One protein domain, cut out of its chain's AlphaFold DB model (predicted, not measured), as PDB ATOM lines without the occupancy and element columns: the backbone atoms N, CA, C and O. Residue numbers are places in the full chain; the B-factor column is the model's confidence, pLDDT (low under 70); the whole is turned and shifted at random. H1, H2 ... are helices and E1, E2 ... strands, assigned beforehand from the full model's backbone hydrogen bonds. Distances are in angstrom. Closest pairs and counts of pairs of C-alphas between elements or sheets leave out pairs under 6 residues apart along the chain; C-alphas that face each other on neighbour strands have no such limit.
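AT A GLANCE: This is residues 27 to 87 of the 93 residues of an uncharacterized protein of Tepidimonas ignava (UniProt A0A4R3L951). Little regular structure is here: a tiny sheet of two short strands, E1 and E2, has helices H1 and H2 at different sides of E1, apart from each other, and long loops run from H2 to E1 and, as residues 67 to 83, from E1 to E2. Of 61 printed residues only 24 are in named elements, in the order H1, H2, E1, E2; the class is mixed and the sheet parallel. The whole is compact, radius of gyration of the C-alphas 11.5 A, spanning 32 by 28 by 17 A.

HOW THE PARTS SIT: Look first at E1, residues 64 to 66, and E2, residues 84 to 86, parallel at 28 degrees, with N 65 and O 84 3.0 A apart. Between H2, residues 46 to 52, and E1 there are 3 pairs of C-alphas within 8 A; the closest, those of Arg 46 and Asn 66, are 7.4 A apart. H1, residues 27 to 37, is near E1. In both helices every O i to N i+4 pair is within hydrogen-bond range.

IN THESE COORDINATES: Find C-alpha 27 at (-20.666, -81.685, 13.985); H1 runs 15.3 A from there, H2 9.8 A, E1 and E2 6.9 A each. E2 ends at C-alpha 86, (-14.164, -70.167, 23.931).

THE WHOLE: The farthest C-alphas, Leu 38 and Thr 57, are 32.6 A apart. The links H2 to E1 and E1 to E2 are long. The printed part has no cut, and no printed residue is under 70 in pLDDT.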
ATOM      1  N   LEU A  27     -20.130 -82.504  12.887       94.00
ATOM      2  CA  LEU A  27     -20.666 -81.685  13.985       94.00
ATOM      3  C   LEU A  27     -20.242 -80.216  13.842       94.00
ATOM      4  O   LEU A  27     -21.021 -79.330  14.177       94.00
ATOM      5  N   GLU A  28     -19.031 -79.969  13.342       94.00
ATOM      6  CA  GLU A  28     -18.519 -78.621  13.120       94.00
ATOM      7  C   GLU A  28     -19.349 -77.863  12.086       94.00
ATOM      8  O   GLU A  28     -19.809 -76.763  12.378       94.00
ATOM      9  N   GLU A  29     -19.603 -78.462  10.925       93.94
ATOM     10  CA  GLU A  29     -20.427 -77.841   9.884       93.94
ATOM     11  C   GLU A  29     -21.856 -77.585  10.368       93.94
ATOM     12  O   GLU A  29     -22.372 -76.481  10.195       93.94
ATOM     13  N   LEU A  30     -22.478 -78.561  11.043       94.44
ATOM     14  CA  LEU A  30     -23.819 -78.380  11.608       94.44
ATOM     15  C   LEU A  30     -23.871 -77.246  12.631       94.44
ATOM     16  O   LEU A  30     -24.817 -76.461  12.647       94.44
ATOM     17  N   ALA A  31     -22.887 -77.190  13.523       94.31
ATOM     18  CA  ALA A  31     -22.830 -76.178  14.563       94.31
ATOM     19  C   ALA A  31     -22.577 -74.787  13.978       94.31
ATOM     20  O   ALA A  31     -23.226 -73.835  14.404       94.31
ATOM     21  N   ARG A  32     -21.701 -74.682  12.973       94.50
ATOM     22  CA  ARG A  32     -21.435 -73.440  12.245       94.50
ATOM     23  C   ARG A  32     -22.698 -72.930  11.551       94.50
ATOM     24  O   ARG A  32     -23.123 -71.818  11.849       94.50
ATOM     25  N   GLU A  33     -23.368 -73.775  10.759       92.88
ATOM     26  CA  GLU A  33     -24.631 -73.424  10.082       92.88
ATOM     27  C   GLU A  33     -25.702 -72.990  11.101       92.88
ATOM     28  O   GLU A  33     -26.449 -72.036  10.874       92.88
ATOM     29  N   ALA A  34     -25.785 -73.672  12.250       92.50
ATOM     30  CA  ALA A  34     -26.727 -73.319  13.306       92.50
ATOM     31  C   ALA A  34     -26.436 -71.948  13.931       92.50
ATOM     32  O   ALA A  34     -27.360 -71.166  14.144       92.50
ATOM     33  N   LEU A  35     -25.174 -71.669  14.256       92.00
ATOM     34  CA  LEU A  35     -24.754 -70.421  14.896       92.00
ATOM     35  C   LEU A  35     -24.904 -69.234  13.940       92.00
ATOM     36  O   LEU A  35     -25.456 -68.209  14.337       92.00
ATOM     37  N   GLU A  36     -24.541 -69.407  12.669       91.06
ATOM     38  CA  GLU A  36     -24.746 -68.410  11.613       91.06
ATOM     39  C   GLU A  36     -26.229 -68.057  11.451       91.06
ATOM     40  O   GLU A  36     -26.596 -66.883  11.479       91.06
ATOM     41  N   LYS A  37     -27.113 -69.063  11.395       88.94
ATOM     42  CA  LYS A  37     -28.572 -68.850  11.330       88.94
ATOM     43  C   LYS A  37     -29.147 -68.144  12.557       88.94
ATOM     44  O   LYS A  37     -30.203 -67.526  12.466       88.94
ATOM     45  N   LEU A  38     -28.466 -68.221  13.698       88.25
ATOM     46  CA  LEU A  38     -28.821 -67.509  14.927       88.25
ATOM     47  C   LEU A  38     -28.193 -66.107  15.011       88.25
ATOM     48  O   LEU A  38     -28.294 -65.457  16.057       88.25
ATOM     49  N   GLY A  39     -27.515 -65.649  13.953       89.88
ATOM     50  CA  GLY A  39     -26.804 -64.371  13.938       89.88
ATOM     51  C   GLY A  39     -25.641 -64.337  14.931       89.88
ATOM     52  O   GLY A  39     -25.357 -63.296  15.526       89.88
ATOM     53  N   VAL A  40     -25.018 -65.486  15.200       90.19
ATOM     54  CA  VAL A  40     -23.821 -65.604  16.038       90.19
ATOM     55  C   VAL A  40     -22.628 -65.817  15.102       90.19
ATOM     56  O   VAL A  40     -22.388 -66.956  14.700       90.19
ATOM     57  N   PRO A  41     -21.875 -64.765  14.736       88.19
ATOM     58  CA  PRO A  41     -20.632 -64.959  14.003       88.19
ATOM     59  C   PRO A  41     -19.647 -65.720  14.892       88.19
ATOM     60  O   PRO A  41     -19.492 -65.401  16.074       88.19
ATOM     61  N   VAL A  42     -18.999 -66.737  14.331       92.94
ATOM     62  CA  VAL A  42     -18.033 -67.571  15.048       92.94
ATOM     63  C   VAL A  42     -16.789 -67.813  14.215       92.94
ATOM     64  O   VAL A  42     -16.850 -67.896  12.991       92.94
ATOM     65  N   GLN A  43     -15.659 -67.942  14.899       95.31
ATOM     66  CA  GLN A  43     -14.372 -68.298  14.309       95.31
ATOM     67  C   GLN A  43     -13.940 -69.683  14.792       95.31
ATOM     68  O   GLN A  43     -14.495 -70.212  15.763       95.31
ATOM     69  N   LEU A  44     -12.944 -70.272  14.126       95.00
ATOM     70  CA  LEU A  44     -12.304 -71.490  14.620       95.00
ATOM     71  C   LEU A  44     -11.811 -71.270  16.055       95.00
ATOM     72  O   LEU A  44     -11.278 -70.210  16.378       95.00
ATOM     73  N   GLY A  45     -11.995 -72.273  16.915       96.25
ATOM     74  CA  GLY A  45     -11.341 -72.278  18.216       96.25
ATOM     75  C   GLY A  45      -9.820 -72.312  18.057       96.25
ATOM     76  O   GLY A  45      -9.307 -72.818  17.056       96.25
ATOM     77  N   ARG A  46      -9.092 -71.822  19.059       96.50
ATOM     78  CA  ARG A  46      -7.636 -71.647  19.024       96.50
ATOM     79  C   ARG A  46      -6.889 -72.881  18.528       96.50
ATOM     80  O   ARG A  46      -6.071 -72.769  17.629       96.50
ATOM     81  N   ALA A  47      -7.204 -74.061  19.063       96.69
ATOM     82  CA  ALA A  47      -6.538 -75.298  18.653       96.69
ATOM     83  C   ALA A  47      -6.782 -75.639  17.171       96.69
ATOM     84  O   ALA A  47      -5.878 -76.123  16.497       96.69
ATOM     85  N   GLN A  48      -7.990 -75.382  16.657       95.88
ATOM     86  CA  GLN A  48      -8.310 -75.593  15.243       95.88
ATOM     87  C   GLN A  48      -7.619 -74.563  14.350       95.88
ATOM     88  O   GLN A  48      -7.118 -74.943  13.298       95.88
ATOM     89  N   ALA A  49      -7.552 -73.300  14.777       96.50
ATOM     90  CA  ALA A  49      -6.821 -72.256  14.065       96.50
ATOM     91  C   ALA A  49      -5.314 -72.563  14.013       96.50
ATOM     92  O   ALA A  49      -4.741 -72.610  12.930       96.50
ATOM     93  N   ASP A  50      -4.697 -72.887  15.153       97.81
ATOM     94  CA  ASP A  50      -3.275 -73.236  15.233       97.81
ATOM     95  C   ASP A  50      -2.942 -74.456  14.355       97.81
ATOM     96  O   ASP A  50      -1.900 -74.481  13.698       97.81
ATOM     97  N   TYR A  51      -3.822 -75.464  14.317       97.25
ATOM     98  CA  TYR A  51      -3.642 -76.635  13.457       97.25
ATOM     99  C   TYR A  51      -3.789 -76.283  11.970       97.25
ATOM    100  O   TYR A  51      -2.937 -76.658  11.167       97.25
ATOM    101  N   ALA A  52      -4.832 -75.532  11.600       94.81
ATOM    102  CA  ALA A  52      -5.076 -75.116  10.218       94.81
ATOM    103  C   ALA A  52      -3.957 -74.216   9.664       94.81
ATOM    104  O   ALA A  52      -3.644 -74.279   8.478       94.81
ATOM    105  N   GLU A  53      -3.330 -73.413  10.523       97.75
ATOM    106  CA  GLU A  53      -2.200 -72.542  10.183       97.75
ATOM    107  C   GLU A  53      -0.837 -73.259  10.243       97.75
ATOM    108  O   GLU A  53       0.197 -72.635  10.008       97.75
ATOM    109  N   GLY A  54      -0.800 -74.554  10.575       97.75
ATOM    110  CA  GLY A  54       0.441 -75.333  10.659       97.75
ATOM    111  C   GLY A  54       1.335 -74.982  11.855       97.75
ATOM    112  O   GLY A  54       2.495 -75.387  11.894       97.75
ATOM    113  N   LYS A  55       0.814 -74.256  12.851       98.31
ATOM    114  CA  LYS A  55       1.534 -73.881  14.084       98.31
ATOM    115  C   LYS A  55       1.646 -75.033  15.083       98.31
ATOM    116  O   LYS A  55       2.442 -74.971  16.017       98.31
ATOM    117  N   THR A  56       0.841 -76.078  14.911       97.62
ATOM    118  CA  THR A  56       0.888 -77.302  15.712       97.62
ATOM    119  C   THR A  56       0.615 -78.521  14.844       97.62
ATOM    120  O   THR A  56      -0.148 -78.462  13.884       97.62
ATOM    121  N   THR A  57       1.203 -79.653  15.215       97.44
ATOM    122  CA  THR A  57       0.900 -80.967  14.628       97.44
ATOM    123  C   THR A  57      -0.155 -81.730  15.430       97.44
ATOM    124  O   THR A  57      -0.620 -82.785  15.001       97.44
ATOM    125  N   GLN A  58      -0.554 -81.208  16.595       96.88
ATOM    126  CA  GLN A  58      -1.575 -81.828  17.430       96.88
ATOM    127  C   GLN A  58      -2.946 -81.673  16.777       96.88
ATOM    128  O   GLN A  58      -3.467 -80.565  16.660       96.88
ATOM    129  N   ILE A  59      -3.539 -82.801  16.383       95.56
ATOM    130  CA  ILE A  59      -4.861 -82.834  15.758       95.56
ATOM    131  C   ILE A  59      -5.927 -82.460  16.803       95.56
ATOM    132  O   ILE A  59      -6.031 -83.127  17.840       95.56
ATOM    133  N   PRO A  60      -6.758 -81.431  16.556       94.69
ATOM    134  CA  PRO A  60      -7.818 -81.041  17.475       94.69
ATOM    135  C   PRO A  60      -8.881 -82.136  17.615       94.69
ATOM    136  O   PRO A  60      -9.555 -82.507  16.660       94.69
ATOM    137  N   VAL A  61      -9.083 -82.623  18.840       92.88
ATOM    138  CA  VAL A  61     -10.067 -83.689  19.128       92.88
ATOM    139  C   VAL A  61     -11.486 -83.132  19.308       92.88
ATOM    140  O   VAL A  61     -12.474 -83.860  19.228       92.88
ATOM    141  N   ARG A  62     -11.616 -81.834  19.604       94.75
ATOM    142  CA  ARG A  62     -12.892 -81.205  19.959       94.75
ATOM    143  C   ARG A  62     -13.246 -80.104  18.978       94.75
ATOM    144  O   ARG A  62     -12.458 -79.191  18.772       94.75
ATOM    145  N   THR A  63     -14.481 -80.136  18.496       95.75
ATOM    146  CA  THR A  63     -15.099 -79.013  17.794       95.75
ATOM    147  C   THR A  63     -15.288 -77.846  18.761       95.75
ATOM    148  O   THR A  63     -16.162 -77.897  19.634       95.75
ATOM    149  N   THR A  64     -14.467 -76.808  18.616       97.06
ATOM    150  CA  THR A  64     -14.533 -75.581  19.418       97.06
ATOM    151  C   THR A  64     -14.716 -74.373  18.503       97.06
ATOM    152  O   THR A  64     -14.140 -74.315  17.419       97.06
ATOM    153  N   PHE A  65     -15.534 -73.416  18.927       97.31
ATOM    154  CA  PHE A  65     -15.692 -72.132  18.248       97.31
ATOM    155  C   PHE A  65     -15.313 -70.992  19.182       97.31
ATOM    156  O   PHE A  65     -15.713 -70.991  20.351       97.31
ATOM    157  N   ASN A  66     -14.593 -70.007  18.654       96.50
ATOM    158  CA  ASN A  66     -14.416 -68.730  19.322       96.50
ATOM    159  C   ASN A  66     -15.639 -67.847  19.042       96.50
ATOM    160  O   ASN A  66     -16.002 -67.616  17.885       96.50
ATOM    161  N   THR A  67     -16.292 -67.384  20.108       95.56
ATOM    162  CA  THR A  67     -17.517 -66.570  20.040       95.56
ATOM    163  C   THR A  67     -17.274 -65.096  20.385       95.56
ATOM    164  O   THR A  67     -18.220 -64.348  20.648       95.56
ATOM    165  N   GLY A  68     -16.011 -64.656  20.387       93.56
ATOM    166  CA  GLY A  68     -15.605 -63.273  20.628       93.56
ATOM    167  C   GLY A  68     -16.068 -62.767  21.994       93.56
ATOM    168  O   GLY A  68     -15.793 -63.381  23.021       93.56
ATOM    169  N   GLN A  69     -16.797 -61.650  22.004       92.38
ATOM    170  CA  GLN A  69     -17.378 -61.050  23.213       92.38
ATOM    171  C   GLN A  69     -18.765 -61.608  23.570       92.38
ATOM    172  O   GLN A  69     -19.395 -61.146  24.515       92.38
ATOM    173  N   ARG A  70     -19.292 -62.590  22.830       91.19
ATOM    174  CA  ARG A  70     -20.630 -63.136  23.085       91.19
ATOM    175  C   ARG A  70     -20.532 -64.434  23.870       91.19
ATOM    176  O   ARG A  70     -19.962 -65.413  23.395       91.19
ATOM    177  N   ARG A  71     -21.156 -64.491  25.048       91.75
ATOM    178  CA  ARG A  71     -21.305 -65.746  25.796       91.75
ATOM    179  C   ARG A  71     -22.395 -66.615  25.166       91.75
ATOM    180  O   ARG A  71     -23.543 -66.190  25.057       91.75
ATOM    181  N   ILE A  72     -22.056 -67.856  24.819       92.12
ATOM    182  CA  ILE A  72     -23.006 -68.862  24.326       92.12
ATOM    183  C   ILE A  72     -23.143 -69.982  25.361       92.12
ATOM    184  O   ILE A  72     -22.168 -70.632  25.724       92.12
ATOM    185  N   SER A  73     -24.368 -70.209  25.840       89.75
ATOM    186  CA  SER A  73     -24.707 -71.284  26.788       89.75
ATOM    187  C   SER A  73     -25.438 -72.463  26.138       89.75
ATOM    188  O   SER A  73     -25.670 -73.486  26.780       89.75
ATOM    189  N   ARG A  74     -25.826 -72.334  24.863       89.75
ATOM    190  CA  ARG A  74     -26.614 -73.346  24.155       89.75
ATOM    191  C   ARG A  74     -25.787 -74.607  23.905       89.75
ATOM    192  O   ARG A  74     -24.749 -74.561  23.247       89.75
ATOM    193  N   LYS A  75     -26.297 -75.748  24.368       92.44
ATOM    194  CA  LYS A  75     -25.696 -77.063  24.136       92.44
ATOM    195  C   LYS A  75     -26.060 -77.578  22.740       92.44
ATOM    196  O   LYS A  75     -27.238 -77.755  22.441       92.44
ATOM    197  N   ILE A  76     -25.050 -77.824  21.906       93.50
ATOM    198  CA  ILE A  76     -25.185 -78.450  20.582       93.50
ATOM    199  C   ILE A  76     -24.413 -79.769  20.614       93.50
ATOM    200  O   ILE A  76     -23.208 -79.783  20.882       93.50
ATOM    201  N   THR A  77     -25.111 -80.876  20.369       93.69
ATOM    202  CA  THR A  77     -24.593 -82.231  20.592       93.69
ATOM    203  C   THR A  77     -25.099 -83.189  19.519       93.69
ATOM    204  O   THR A  77     -26.265 -83.139  19.134       93.69
ATOM    205  N   VAL A  78     -24.226 -84.095  19.081       91.12
ATOM    206  CA  VAL A  78     -24.549 -85.255  18.242       91.12
ATOM    207  C   VAL A  78     -23.875 -86.473  18.869       91.12
ATOM    208  O   VAL A  78     -22.649 -86.527  18.966       91.12
ATOM    209  N   GLY A  79     -24.668 -87.462  19.289       89.25
ATOM    210  CA  GLY A  79     -24.142 -88.615  20.023       89.25
ATOM    211  C   GLY A  79     -23.384 -88.170  21.278       89.25
ATOM    212  O   GLY A  79     -23.918 -87.426  22.096       89.25
ATOM    213  N   ILE A  80     -22.127 -88.602  21.409       90.62
ATOM    214  CA  ILE A  80     -21.240 -88.229  22.527       90.62
ATOM    215  C   ILE A  80     -20.480 -86.913  22.292       90.62
ATOM    216  O   ILE A  80     -19.870 -86.368  23.215       90.62
ATOM    217  N   SER A  81     -20.506 -86.390  21.067       92.88
ATOM    218  CA  SER A  81     -19.729 -85.218  20.675       92.88
ATOM    219  C   SER A  81     -20.530 -83.948  20.931       92.88
ATOM    220  O   SER A  81     -21.659 -83.800  20.468       92.88
ATOM    221  N   THR A  82     -19.941 -83.019  21.680       96.38
ATOM    222  CA  THR A  82     -20.557 -81.736  22.044       96.38
ATOM    223  C   THR A  82     -19.641 -80.593  21.638       96.38
ATOM    224  O   THR A  82     -18.436 -80.650  21.888       96.38
ATOM    225  N   VAL A  83     -20.233 -79.557  21.047       96.69
ATOM    226  CA  VAL A  83     -19.539 -78.321  20.671       96.69
ATOM    227  C   VAL A  83     -19.055 -77.599  21.922       96.69
ATOM    228  O   VAL A  83     -19.785 -77.499  22.912       96.69
ATOM    229  N   ARG A  84     -17.829 -77.081  21.878       97.00
ATOM    230  CA  ARG A  84     -17.290 -76.188  22.905       97.00
ATOM    231  C   ARG A  84     -17.201 -74.761  22.400       97.00
ATOM    232  O   ARG A  84     -17.092 -74.518  21.202       97.00
ATOM    233  N   TYR A  85     -17.225 -73.835  23.346       96.44
ATOM    234  CA  TYR A  85     -17.071 -72.419  23.068       96.44
ATOM    235  C   TYR A  85     -15.941 -71.865  23.914       96.44
ATOM    236  O   TYR A  85     -15.869 -72.132  25.114       96.44
ATOM    237  N   GLU A  86     -15.098 -71.073  23.279       95.88
ATOM    238  CA  GLU A  86     -14.164 -70.167  23.931       95.88
ATOM    239  C   GLU A  86     -14.592 -68.731  23.622       95.88
ATOM    240  O   GLU A  86     -15.233 -68.465  22.603       95.88
ATOM    241  N   ASN A  87     -14.322 -67.806  24.536       93.88
ATOM    242  CA  ASN A  87     -14.688 -66.404  24.371       93.88
ATOM    243  C   ASN A  87     -13.809 -65.507  25.238       93.88
ATOM    244  O   ASN A  87     -13.133 -65.966  26.158       93.88
TER     245      ASN A  87